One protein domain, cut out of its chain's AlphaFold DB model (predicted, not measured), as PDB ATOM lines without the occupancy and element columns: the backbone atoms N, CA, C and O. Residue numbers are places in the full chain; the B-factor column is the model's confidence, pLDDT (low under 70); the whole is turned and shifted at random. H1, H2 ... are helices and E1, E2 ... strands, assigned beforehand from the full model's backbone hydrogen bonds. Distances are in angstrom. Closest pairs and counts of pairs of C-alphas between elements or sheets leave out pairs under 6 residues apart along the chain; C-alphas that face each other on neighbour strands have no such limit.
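AT A GLANCE: This is residues 68 to 160 of the 295 residues of an uncharacterized protein of Cohnella sp. AR92 (UniProt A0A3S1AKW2). What does the model look like? It is one twisted sheet of five strands with a single helix, H1, packed on one of its faces, within reach of each strand from E1 to E5; the other face bears no named helix. What are the parts, and in which order? The 93 printed residues hold one named helix and five named strands, along the chain E1, H1, E2, E3, E4, E5, and the sheet, of mixed class, runs E1 E2 E3 E4 E5, with E1 parallel to E2 and the other neighbours antiparallel. How large is it? It is compact and rounded, with a radius of gyration of the C-alphas of 12.6 A and spans of 36 by 26 by 23 A.

IN THESE COORDINATES: Where are the strands? E1 is residues 73 to 76, from C-alpha 73 at (91.807, 90.825, 90.519), 10.3 A long. E2 is residues 113 to 119, 19.1 A, and E3 residues 129 to 135, 19.4 A. E4 is residues 141 to 147, 20.7 A, and E5 residues 153 to 159, 17.7 A, ending at C-alpha 159 at (81.947, 85.699, 73.817). Where is the helix? H1 is residues 90 to 105, 21.8 A long, with C-alpha 90 at (93.740, 100.964, 85.469).

HOW THE PARTS SIT: How are the strands paired? E2, E3, E4 and E5 form a meander, each strand the antiparallel neighbour of the one before, and each step is a hairpin. N 117 and O 131 are 2.8 A apart between E2 and E3, N 134 and O 142 2.8 A between E3 and E4, and N 157 and O 143 2.8 A between E4 and E5, within hydrogen-bond range. How does E1 join? The edge strand E1 is parallel to E2 at 31 degrees, with N 116 and O 75 at 2.8 A; E1, H1 and E2 form a strand-helix-strand unit, two parallel neighbour strands with a helix between, and its crossover is left-handed. Where is H1? It is on the sheet, making two layers, a helix on one face of a sheet. Its closest C-alphas to E4 are those of Gly 97 and Phe 144, 5.8 A apart, and to E1 those of Ser 91 and Val 74, 6.5 A. In H1 every O i to N i+4 pair is within hydrogen-bond range.

THE WHOLE: How far does it reach? The two C-alphas farthest apart are those of Ala 85 and Asp 138, at 38.2 A. Which links are long? The link from E1 to H1, residues 77 to 89, is long, and those from E3 to E4 and E4 to E5 are tight. Is anything missing or uncertain? The printed part has no cut, its mean pLDDT is 92.8, and no printed residue is under 70.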
ATOM      1  N   VAL A  68      76.828  94.874  93.275       92.06
ATOM      2  CA  VAL A  68      77.761  94.647  94.373       92.06
ATOM      3  C   VAL A  68      79.104  94.328  93.747       92.06
ATOM      4  O   VAL A  68      79.217  93.367  92.988       92.06
ATOM      5  N   LYS A  69      80.121  95.126  94.082       92.81
ATOM      6  CA  LYS A  69      81.480  94.920  93.587       92.81
ATOM      7  C   LYS A  69      81.941  93.494  93.891       92.81
ATOM      8  O   LYS A  69      82.013  93.091  95.054       92.81
ATOM      9  N   ALA A  70      82.248  92.747  92.836       92.81
ATOM     10  CA  ALA A  70      82.771  91.396  92.943       92.81
ATOM     11  C   ALA A  70      84.240  91.403  93.399       92.81
ATOM     12  O   ALA A  70      84.983  92.358  93.176       92.81
ATOM     13  N   ASP A  71      84.664  90.308  94.027       95.44
ATOM     14  CA  ASP A  71      86.053  90.094  94.440       95.44
ATOM     15  C   ASP A  71      86.883  89.575  93.255       95.44
ATOM     16  O   ASP A  71      87.118  88.373  93.132       95.44
ATOM     17  N   TYR A  72      87.241  90.464  92.327       96.38
ATOM     18  CA  TYR A  72      88.109  90.164  91.186       96.38
ATOM     19  C   TYR A  72      89.483  90.822  91.330       96.38
ATOM     20  O   TYR A  72      89.658  91.848  91.990       96.38
ATOM     21  N   GLN A  73      90.472  90.247  90.652       97.38
ATOM     22  CA  GLN A  73      91.807  90.825  90.519       97.38
ATOM     23  C   GLN A  73      91.902  91.650  89.238       97.38
ATOM     24  O   GLN A  73      91.270  91.324  88.237       97.38
ATOM     25  N   VAL A  74      92.742  92.681  89.244       97.56
ATOM     26  CA  VAL A  74      93.074  93.460  88.045       97.56
ATOM     27  C   VAL A  74      94.562  93.306  87.777       97.56
ATOM     28  O   VAL A  74      95.374  93.496  88.685       97.56
ATOM     29  N   LYS A  75      94.923  92.949  86.544       96.62
ATOM     30  CA  LYS A  75      96.317  92.815  86.106       96.62
ATOM     31  C   LYS A  75      96.524  93.567  84.806       96.62
ATOM     32  O   LYS A  75      95.663  93.532  83.937       96.62
ATOM     33  N   LEU A  76      97.677  94.207  84.670       95.81
ATOM     34  CA  LEU A  76      98.097  94.787  83.402       95.81
ATOM     35  C   LEU A  76      98.617  93.666  82.496       95.81
ATOM     36  O   LEU A  76      99.358  92.801  82.962       95.81
ATOM     37  N   HIS A  77      98.232  93.676  81.226       94.19
ATOM     38  CA  HIS A  77      98.788  92.784  80.220       94.19
ATOM     39  C   HIS A  77     100.278  93.091  80.005       94.19
ATOM     40  O   HIS A  77     100.663  94.256  79.913       94.19
ATOM     41  N   ASP A  78     101.117  92.063  79.859       88.75
ATOM     42  CA  ASP A  78     102.584  92.207  79.828       88.75
ATOM     43  C   ASP A  78     103.102  93.101  78.688       88.75
ATOM     44  O   ASP A  78     104.165  93.709  78.791       88.75
ATOM     45  N   LEU A  79     102.348  93.181  77.588       87.38
ATOM     46  CA  LEU A  79     102.671  94.010  76.420       87.38
ATOM     47  C   LEU A  79     101.991  95.387  76.433       87.38
ATOM     48  O   LEU A  79     102.118  96.139  75.468       87.38
ATOM     49  N   SER A  80     101.236  95.709  77.483       90.06
ATOM     50  CA  SER A  80     100.521  96.978  77.580       90.06
ATOM     51  C   SER A  80     101.440  98.114  78.025       90.06
ATOM     52  O   SER A  80     102.284  97.955  78.907       90.06
ATOM     53  N   GLY A  81     101.203  99.303  77.468       87.69
ATOM     54  CA  GLY A  81     101.701 100.550  78.040       87.69
ATOM     55  C   GLY A  81     100.970 100.933  79.333       87.69
ATOM     56  O   GLY A  81     100.095 100.210  79.818       87.69
ATOM     57  N   GLN A  82     101.322 102.099  79.871       88.31
ATOM     58  CA  GLN A  82     100.609 102.737  80.980       88.31
ATOM     59  C   GLN A  82      99.835 103.956  80.476       88.31
ATOM     60  O   GLN A  82     100.270 104.619  79.532       88.31
ATOM     61  N   GLY A  83      98.717 104.252  81.140       86.56
ATOM     62  CA  GLY A  83      98.011 105.518  80.970       86.56
ATOM     63  C   GLY A  83      98.873 106.713  81.385       86.56
ATOM     64  O   GLY A  83      99.874 106.586  82.096       86.56
ATOM     65  N   THR A  84      98.484 107.889  80.920       89.19
ATOM     66  CA  THR A  84      99.082 109.169  81.291       89.19
ATOM     67  C   THR A  84      98.486 109.699  82.597       89.19
ATOM     68  O   THR A  84      97.518 109.163  83.127       89.19
ATOM     69  N   ALA A  85      99.041 110.794  83.122       89.19
ATOM     70  CA  ALA A  85      98.529 111.435  84.335       89.19
ATOM     71  C   ALA A  85      97.105 112.015  84.193       89.19
ATOM     72  O   ALA A  85      96.482 112.321  85.205       89.19
ATOM     73  N   ASN A  86      96.619 112.195  82.960       90.00
ATOM     74  CA  ASN A  86      95.271 112.693  82.681       90.00
ATOM     75  C   ASN A  86      94.259 111.562  82.453       90.00
ATOM     76  O   ASN A  86      93.069 111.844  82.331       90.00
ATOM     77  N   ASP A  87      94.730 110.316  82.374       94.44
ATOM     78  CA  ASP A  87      93.882 109.154  82.158       94.44
ATOM     79  C   ASP A  87      93.457 108.548  83.500       94.44
ATOM     80  O   ASP A  87      94.160 108.635  84.512       94.44
ATOM     81  N   LEU A  88      92.305 107.882  83.496       94.31
ATOM     82  CA  LEU A  88      91.828 107.049  84.584       94.31
ATOM     83  C   LEU A  88      92.869 105.992  84.942       94.31
ATOM     84  O   LEU A  88      93.516 105.383  84.080       94.31
ATOM     85  N   GLY A  89      92.979 105.715  86.240       94.50
ATOM     86  CA  GLY A  89      93.798 104.610  86.715       94.50
ATOM     87  C   GLY A  89      93.242 103.267  86.233       94.50
ATOM     88  O   GLY A  89      92.031 103.063  86.197       94.50
ATOM     89  N   MET A  90      94.122 102.306  85.942       95.75
ATOM     90  CA  MET A  90      93.740 100.964  85.469       95.75
ATOM     91  C   MET A  90      92.642 100.306  86.322       95.75
ATOM     92  O   MET A  90      91.699  99.734  85.785       95.75
ATOM     93  N   SER A  91      92.747 100.371  87.654       95.75
ATOM     94  CA  SER A  91      91.753  99.765  88.551       95.75
ATOM     95  C   SER A  91      90.406 100.491  88.544       95.75
ATOM     96  O   SER A  91      89.385  99.858  88.791       95.75
ATOM     97  N   GLU A  92      90.401 101.795  88.275       96.00
ATOM     98  CA  GLU A  92      89.180 102.591  88.127       96.00
ATOM     99  C   GLU A  92      88.493 102.267  86.797       96.00
ATOM    100  O   GLU A  92      87.312 101.933  86.784       96.00
ATOM    101  N   ALA A  93      89.252 102.225  85.700       97.19
ATOM    102  CA  ALA A  93      88.755 101.783  84.399       97.19
ATOM    103  C   ALA A  93      88.211 100.341  84.438       97.19
ATOM    104  O   ALA A  93      87.153 100.054  83.879       97.19
ATOM    105  N   ALA A  94      88.895  99.441  85.152       97.94
ATOM    106  CA  ALA A  94      88.441  98.066  85.338       97.94
ATOM    107  C   ALA A  94      87.121  97.973  86.118       97.94
ATOM    108  O   ALA A  94      86.295  97.113  85.828       97.94
ATOM    109  N   GLU A  95      86.909  98.851  87.102       97.88
ATOM    110  CA  GLU A  95      85.652  98.940  87.848       97.88
ATOM    111  C   GLU A  95      84.493  99.425  86.972       97.88
ATOM    112  O   GLU A  95      83.422  98.823  87.005       97.88
ATOM    113  N   LEU A  96      84.708 100.455  86.151       97.44
ATOM    114  CA  LEU A  96      83.691 100.944  85.212       97.44
ATOM    115  C   LEU A  96      83.309  99.866  84.188       97.44
ATOM    116  O   LEU A  96      82.127  99.620  83.942       97.44
ATOM    117  N   GLY A  97      84.301  99.151  83.653       97.69
ATOM    118  CA  GLY A  97      84.067  98.004  82.780       97.69
ATOM    119  C   GLY A  97      83.289  96.875  83.459       97.69
ATOM    120  O   GLY A  97      82.318  96.372  82.897       97.69
ATOM    121  N   ALA A  98      83.663  96.510  84.690       97.88
ATOM    122  CA  ALA A  98      82.980  95.477  85.471       97.88
ATOM    123  C   ALA A  98      81.509  95.823  85.746       97.88
ATOM    124  O   ALA A  98      80.635  94.968  85.588       97.88
ATOM    125  N   GLN A  99      81.221  97.079  86.096       96.88
ATOM    126  CA  GLN A  99      79.852  97.573  86.267       96.88
ATOM    127  C   GLN A  99      79.042  97.448  84.978       96.88
ATOM    128  O   GLN A  99      77.880  97.038  85.023       96.88
ATOM    129  N   ASN A 100      79.651  97.759  83.832       96.69
ATOM    130  CA  ASN A 100      78.973  97.658  82.548       96.69
ATOM    131  C   ASN A 100      78.680  96.197  82.166       96.69
ATOM    132  O   ASN A 100      77.551  95.857  81.814       96.69
ATOM    133  N   LEU A 101      79.664  95.304  82.324       97.06
ATOM    134  CA  LEU A 101      79.483  93.867  82.095       97.06
ATOM    135  C   LEU A 101      78.399  93.270  83.000       97.06
ATOM    136  O   LEU A 101      77.563  92.493  82.538       97.06
ATOM    137  N   TRP A 102      78.379  93.641  84.281       96.69
ATOM    138  CA  TRP A 102      77.330  93.207  85.199       96.69
ATOM    139  C   TRP A 102      75.960  93.737  84.769       96.69
ATOM    140  O   TRP A 102      74.996  92.980  84.703       96.69
ATOM    141  N   THR A 103      75.877  95.018  84.415       95.25
ATOM    142  CA  THR A 103      74.619  95.656  84.012       95.25
ATOM    143  C   THR A 103      74.013  94.976  82.786       95.25
ATOM    144  O   THR A 103      72.819  94.684  82.786       95.25
ATOM    145  N   LEU A 104      74.825  94.690  81.766       95.94
ATOM    146  CA  LEU A 104      74.355  94.152  80.487       95.94
ATOM    147  C   LEU A 104      74.179  92.635  80.485       95.94
ATOM    148  O   LEU A 104      73.226  92.124  79.899       95.94
ATOM    149  N   PHE A 105      75.107  91.915  81.113       95.06
ATOM    150  CA  PHE A 105      75.222  90.462  80.970       95.06
ATOM    151  C   PHE A 105      75.011  89.707  82.279       95.06
ATOM    152  O   PHE A 105      75.002  88.479  82.276       95.06
ATOM    153  N   GLN A 106      74.856  90.421  83.401       94.38
ATOM    154  CA  GLN A 106      74.859  89.829  84.743       94.38
ATOM    155  C   GLN A 106      76.128  88.993  84.985       94.38
ATOM    156  O   GLN A 106      76.085  87.950  85.637       94.38
ATOM    157  N   ALA A 107      77.260  89.451  84.434       93.50
ATOM    158  CA  ALA A 107      78.538  88.761  84.533       93.50
ATOM    159  C   ALA A 107      78.954  88.588  86.005       93.50
ATOM    160  O   ALA A 107      79.104  89.565  86.743       93.50
ATOM    161  N   ASP A 108      79.166  87.341  86.431       92.56
ATOM    162  CA  ASP A 108      79.730  87.033  87.745       92.56
ATOM    163  C   ASP A 108      81.251  87.073  87.656       92.56
ATOM    164  O   ASP A 108      81.866  86.147  87.143       92.56
ATOM    165  N   LEU A 109      81.871  88.139  88.157       94.56
ATOM    166  CA  LEU A 109      83.325  88.300  88.111       94.56
ATOM    167  C   LEU A 109      84.038  87.781  89.370       94.56
ATOM    168  O   LEU A 109      85.250  87.953  89.503       94.56
ATOM    169  N   LYS A 110      83.332  87.138  90.307       95.00
ATOM    170  CA  LYS A 110      83.921  86.704  91.580       95.00
ATOM    171  C   LYS A 110      85.074  85.717  91.372       95.00
ATOM    172  O   LYS A 110      84.933  84.684  90.724       95.00
ATOM    173  N   GLY A 111      86.221  86.023  91.974       94.31
ATOM    174  CA  GLY A 111      87.444  85.225  91.894       94.31
ATOM    175  C   GLY A 111      88.139  85.267  90.530       94.31
ATOM    176  O   GLY A 111      89.130  84.562  90.339       94.31
ATOM    177  N   LYS A 112      87.644  86.067  89.576       95.06
ATOM    178  CA  LYS A 112      88.225  86.178  88.236       95.06
ATOM    179  C   LYS A 112      89.331  87.231  88.195       95.06
ATOM    180  O   LYS A 112      89.533  88.001  89.133       95.06
ATOM    181  N   THR A 113      90.079  87.239  87.097       96.81
ATOM    182  CA  THR A 113      91.074  88.275  86.802       96.81
ATOM    183  C   THR A 113      90.631  89.049  85.572       96.81
ATOM    184  O   THR A 113      90.378  88.442  84.536       96.81
ATOM    185  N   ILE A 114      90.582  90.372  85.690       97.81
ATOM    186  CA  ILE A 114      90.461  91.285  84.559       97.81
ATOM    187  C   ILE A 114      91.874  91.627  84.091       97.81
ATOM    188  O   ILE A 114      92.661  92.216  84.840       97.81
ATOM    189  N   VAL A 115      92.203  91.221  82.866       97.69
ATOM    190  CA  VAL A 115      93.457  91.570  82.199       97.69
ATOM    191  C   VAL A 115      93.231  92.852  81.409       97.69
ATOM    192  O   VAL A 115      92.404  92.888  80.505       97.69
ATOM    193  N   MET A 116      93.946  93.907  81.779       97.75
ATOM    194  CA  MET A 116      93.789  95.249  81.235       97.75
ATOM    195  C   MET A 116      94.905  95.575  80.246       97.75
ATOM    196  O   MET A 116      96.074  95.303  80.515       97.75
ATOM    197  N   SER A 117      94.550  96.244  79.157       97.19
ATOM    198  CA  SER A 117      95.469  96.810  78.174       97.19
ATOM    199  C   SER A 117      95.127  98.278  77.941       97.19
ATOM    200  O   SER A 117      93.960  98.641  77.815       97.19
ATOM    201  N   TYR A 118      96.144  99.129  77.890       96.00
ATOM    202  CA  TYR A 118      96.012 100.537  77.545       96.00
ATOM    203  C   TYR A 118      96.273 100.725  76.054       96.00
ATOM    204  O   TYR A 118      97.347 100.378  75.551       96.00
ATOM    205  N   HIS A 119      95.301 101.299  75.355       93.06
ATOM    206  CA  HIS A 119      95.405 101.654  73.950       93.06
ATOM    207  C   HIS A 119      95.547 103.176  73.849       93.06
ATOM    208  O   HIS A 119      94.572 103.890  74.072       93.06
ATOM    209  N   PRO A 120      96.750 103.709  73.562       91.56
ATOM    210  CA  PRO A 120      96.930 105.149  73.423       91.56
ATOM    211  C   PRO A 120      96.206 105.670  72.179       91.56
ATOM    212  O   PRO A 120      96.056 104.951  71.190       91.56
ATOM    213  N   ALA A 121      95.848 106.954  72.197       89.62
ATOM    214  CA  ALA A 121      95.327 107.620  71.013       89.62
ATOM    215  C   ALA A 121      96.332 107.542  69.846       89.62
ATOM    216  O   ALA A 121      97.539 107.746  70.008       89.62
ATOM    217  N   THR A 122      95.822 107.279  68.649       85.06
ATOM    218  CA  THR A 122      96.557 107.254  67.387       85.06
ATOM    219  C   THR A 122      95.863 108.140  66.352       85.06
ATOM    220  O   THR A 122      94.749 108.611  66.557       85.06
ATOM    221  N   ALA A 123      96.500 108.352  65.197       79.38
ATOM    222  CA  ALA A 123      95.865 109.066  64.086       79.38
ATOM    223  C   ALA A 123      94.583 108.376  63.587       79.38
ATOM    224  O   ALA A 123      93.716 109.028  63.014       79.38
ATOM    225  N   LEU A 124      94.479 107.060  63.789       72.38
ATOM    226  CA  LEU A 124      93.300 106.300  63.412       72.38
ATOM    227  C   LEU A 124      92.293 106.261  64.564       72.38
ATOM    228  O   LEU A 124      91.096 106.332  64.307       72.38
ATOM    229  N   ASP A 125      92.736 106.018  65.801       78.31
ATOM    230  CA  ASP A 125      91.909 105.951  67.022       78.31
ATOM    231  C   ASP A 125      92.172 107.216  67.837       78.31
ATOM    232  O   ASP A 125      93.087 107.223  68.656       78.31
ATOM    233  N   PRO A 126      91.426 108.313  67.634       83.31
ATOM    234  CA  PRO A 126      91.776 109.609  68.221       83.31
ATOM    235  C   PRO A 126      91.624 109.655  69.748       83.31
ATOM    236  O   PRO A 126      91.926 110.675  70.365       83.31
ATOM    237  N   ARG A 127      91.149 108.570  70.364       87.62
ATOM    238  CA  ARG A 127      90.910 108.453  71.798       87.62
ATOM    239  C   ARG A 127      91.747 107.340  72.383       87.62
ATOM    240  O   ARG A 127      91.842 106.261  71.807       87.62
ATOM    241  N   ALA A 128      92.318 107.618  73.547       93.56
ATOM    242  CA  ALA A 128      92.907 106.579  74.362       93.56
ATOM    243  C   ALA A 128      91.796 105.769  75.043       93.56
ATOM    244  O   ALA A 128      90.813 106.345  75.517       93.56
ATOM    245  N   THR A 129      91.952 104.450  75.108       95.88
ATOM    246  CA  THR A 129      91.010 103.558  75.792       95.88
ATOM    247  C   THR A 129      91.732 102.602  76.729       95.88
ATOM    248  O   THR A 129      92.894 102.237  76.535       95.88
ATOM    249  N   TRP A 130      91.021 102.188  77.772       97.88
ATOM    250  CA  TRP A 130      91.355 100.986  78.519       97.88
ATOM    251  C   TRP A 130      90.499  99.841  77.991       97.88
ATOM    252  O   TRP A 130      89.272  99.914  78.026       97.88
ATOM    253  N   TYR A 131      91.157  98.782  77.540       97.69
ATOM    254  CA  TYR A 131      90.543  97.518  77.164       97.69
ATOM    255  C   TYR A 131      90.695  96.522  78.313       97.69
ATOM    256  O   TYR A 131      91.779  96.394  78.880       97.69
ATOM    257  N   GLY A 132      89.626  95.814  78.656       97.69
ATOM    258  CA  GLY A 132      89.641  94.760  79.662       97.69
ATOM    259  C   GLY A 132      89.135  93.445  79.097       97.69
ATOM    260  O   GLY A 132      88.149  93.419  78.364       97.69
ATOM    261  N   GLU A 133      89.783  92.350  79.479       96.94
ATOM    262  CA  GLU A 133      89.395  90.992  79.112       96.94
ATOM    263  C   GLU A 133      89.288  90.094  80.343       96.94
ATOM    264  O   GLU A 133      90.145  90.090  81.230       96.94
ATOM    265  N   VAL A 134      88.223  89.298  80.370       95.31
ATOM    266  CA  VAL A 134      87.976  88.237  81.340       95.31
ATOM    267  C   VAL A 134      87.718  86.955  80.562       95.31
ATOM    268  O   VAL A 134      86.626  86.736  80.040       95.31
ATOM    269  N   ALA A 135      88.728  86.099  80.471       86.62
ATOM    270  CA  ALA A 135      88.568  84.772  79.897       86.62
ATOM    271  C   ALA A 135      87.983  83.806  80.938       86.62
ATOM    272  O   ALA A 135      88.416  83.783  82.094       86.62
ATOM    273  N   GLU A 136      87.029  82.977  80.524       80.06
ATOM    274  CA  GLU A 136      86.515  81.873  81.328       80.06
ATOM    275  C   GLU A 136      86.843  80.513  80.705       80.06
ATOM    276  O   GLU A 136      87.340  80.400  79.582       80.06
ATOM    277  N   ALA A 137      86.560  79.455  81.463       72.50
ATOM    278  CA  ALA A 137      86.563  78.105  80.924       72.50
ATOM    279  C   ALA A 137      85.460  77.942  79.858       72.50
ATOM    280  O   ALA A 137      84.493  78.701  79.805       72.50
ATOM    281  N   ASP A 138      85.610  76.930  79.005       74.38
ATOM    282  CA  ASP A 138      84.580  76.485  78.055       74.38
ATOM    283  C   ASP A 138      84.176  77.499  76.966       74.38
ATOM    284  O   ASP A 138      83.137  77.357  76.320       74.38
ATOM    285  N   GLY A 139      85.033  78.489  76.702       74.06
ATOM    286  CA  GLY A 139      84.859  79.441  75.604       74.06
ATOM    287  C   GLY A 139      83.967  80.632  75.927       74.06
ATOM    288  O   GLY A 139      83.705  81.432  75.032       74.06
ATOM    289  N   GLN A 140      83.525  80.766  77.179       85.50
ATOM    290  CA  GLN A 140      82.907  81.992  77.658       85.50
ATOM    291  C   GLN A 140      83.994  83.052  77.894       85.50
ATOM    292  O   GLN A 140      85.033  82.772  78.490       85.50
ATOM    293  N   SER A 141      83.782  84.278  77.427       92.50
ATOM    294  CA  SER A 141      84.653  85.415  77.742       92.50
ATOM    295  C   SER A 141      83.869  86.716  77.819       92.50
ATOM    296  O   SER A 141      82.787  86.832  77.246       92.50
ATOM    297  N   TYR A 142      84.415  87.700  78.522       96.44
ATOM    298  CA  TYR A 142      83.898  89.061  78.534       96.44
ATOM    299  C   TYR A 142      85.000  90.029  78.157       96.44
ATOM    300  O   TYR A 142      86.137  89.884  78.605       96.44
ATOM    301  N   THR A 143      84.655  91.028  77.359       97.75
ATOM    302  CA  THR A 143      85.560  92.118  77.020       97.75
ATOM    303  C   THR A 143      84.830  93.445  77.122       97.75
ATOM    304  O   THR A 143      83.613  93.520  76.942       97.75
ATOM    305  N   PHE A 144      85.561  94.501  77.446       98.31
ATOM    306  CA  PHE A 144      85.025  95.854  77.448       98.31
ATOM    307  C   PHE A 144      86.086  96.863  77.033       98.31
ATOM    308  O   PHE A 144      87.283  96.626  77.190       98.31
ATOM    309  N   GLU A 145      85.622  98.017  76.571       97.81
ATOM    310  CA  GLU A 145      86.438  99.208  76.391       97.81
ATOM    311  C   GLU A 145      85.790 100.400  77.084       97.81
ATOM    312  O   GLU A 145      84.574 100.600  76.992       97.81
ATOM    313  N   VAL A 146      86.615 101.208  77.744       97.12
ATOM    314  CA  VAL A 146      86.224 102.492  78.334       97.12
ATOM    315  C   VAL A 146      87.147 103.595  77.828       97.12
ATOM    316  O   VAL A 146      88.344 103.366  77.635       97.12
ATOM    317  N   ASP A 147      86.598 104.786  77.594       96.19
ATOM    318  CA  ASP A 147      87.396 105.975  77.282       96.19
ATOM    319  C   ASP A 147      88.349 106.247  78.453       96.19
ATOM    320  O   ASP A 147      87.933 106.293  79.613       96.19
ATOM    321  N   ALA A 148      89.644 106.372  78.161       96.12
ATOM    322  CA  ALA A 148      90.651 106.487  79.205       96.12
ATOM    323  C   ALA A 148      90.586 107.827  79.945       96.12
ATOM    324  O   ALA A 148      91.103 107.901  81.050       96.12
ATOM    325  N   VAL A 149      89.945 108.859  79.391       94.50
ATOM    326  CA  VAL A 149      89.838 110.191  80.000       94.50
ATOM    327  C   VAL A 149      88.496 110.367  80.706       94.50
ATOM    328  O   VAL A 149      88.454 110.872  81.827       94.50
ATOM    329  N   THR A 150      87.392 109.975  80.064       94.50
ATOM    330  CA  THR A 150      86.038 110.216  80.596       94.50
ATOM    331  C   THR A 150      85.476 109.038  81.382       94.50
ATOM    332  O   THR A 150      84.596 109.232  82.217       94.50
ATOM    333  N   GLY A 151      85.973 107.824  81.133       94.94
ATOM    334  CA  GLY A 151      85.402 106.593  81.676       94.94
ATOM    335  C   GLY A 151      84.124 106.138  80.980       94.94
ATOM    336  O   GLY A 151      83.538 105.141  81.399       94.94
ATOM    337  N   ASP A 152      83.697 106.832  79.922       94.81
ATOM    338  CA  ASP A 152      82.491 106.461  79.191       94.81
ATOM    339  C   ASP A 152      82.656 105.064  78.573       94.81
ATOM    340  O   ASP A 152      83.711 104.761  77.995       94.81
ATOM    341  N   PRO A 153      81.627 104.204  78.649       95.38
ATOM    342  CA  PRO A 153      81.672 102.901  78.014       95.38
ATOM    343  C   PRO A 153      81.722 103.060  76.493       95.38
ATOM    344  O   PRO A 153      81.024 103.877  75.892       95.38
ATOM    345  N   ARG A 154      82.568 102.250  75.862       94.88
ATOM    346  CA  ARG A 154      82.800 102.256  74.415       94.88
ATOM    347  C   ARG A 154      82.248 100.992  73.789       94.88
ATOM    348  O   ARG A 154      81.453 101.058  72.855       94.88
ATOM    349  N   VAL A 155      82.627  99.855  74.361       96.06
ATOM    350  CA  VAL A 155      82.212  98.523  73.929       96.06
ATOM    351  C   VAL A 155      82.039  97.644  75.161       96.06
ATOM    352  O   VAL A 155      82.800  97.750  76.121       96.06
ATOM    353  N   ALA A 156      81.054  96.757  75.131       97.50
ATOM    354  CA  ALA A 156      80.952  95.622  76.032       97.50
ATOM    355  C   ALA A 156      80.543  94.398  75.218       97.50
ATOM    356  O   ALA A 156      79.612  94.470  74.416       97.50
ATOM    357  N   HIS A 157      81.234  93.282  75.411       96.81
ATOM    358  CA  HIS A 157      81.013  92.069  74.640       96.81
ATOM    359  C   HIS A 157      81.111  90.823  75.522       96.81
ATOM    360  O   HIS A 157      81.945  90.729  76.423       96.81
ATOM    361  N   GLN A 158      80.255  89.852  75.222       94.56
ATOM    362  CA  GLN A 158      80.245  88.513  75.776       94.56
ATOM    363  C   GLN A 158      80.498  87.503  74.647       94.56
ATOM    364  O   GLN A 158      79.655  87.293  73.774       94.56
ATOM    365  N   GLY A 159      81.642  86.823  74.697       90.38
ATOM    366  CA  GLY A 159      81.947  85.699  73.817       90.38
ATOM    367  C   GLY A 159      81.268  84.431  74.318       90.38
ATOM    368  O   GLY A 159      81.515  84.014  75.440       90.38
ATOM    369  N   GLN A 160      80.427  83.810  73.496       88.75
ATOM    370  CA  GLN A 160      79.745  82.549  73.798       88.75
ATOM    371  C   GLN A 160      79.660  81.735  72.506       88.75
ATOM    372  O   GLN A 160      79.285  82.280  71.469       88.75
TER     373      GLN A 160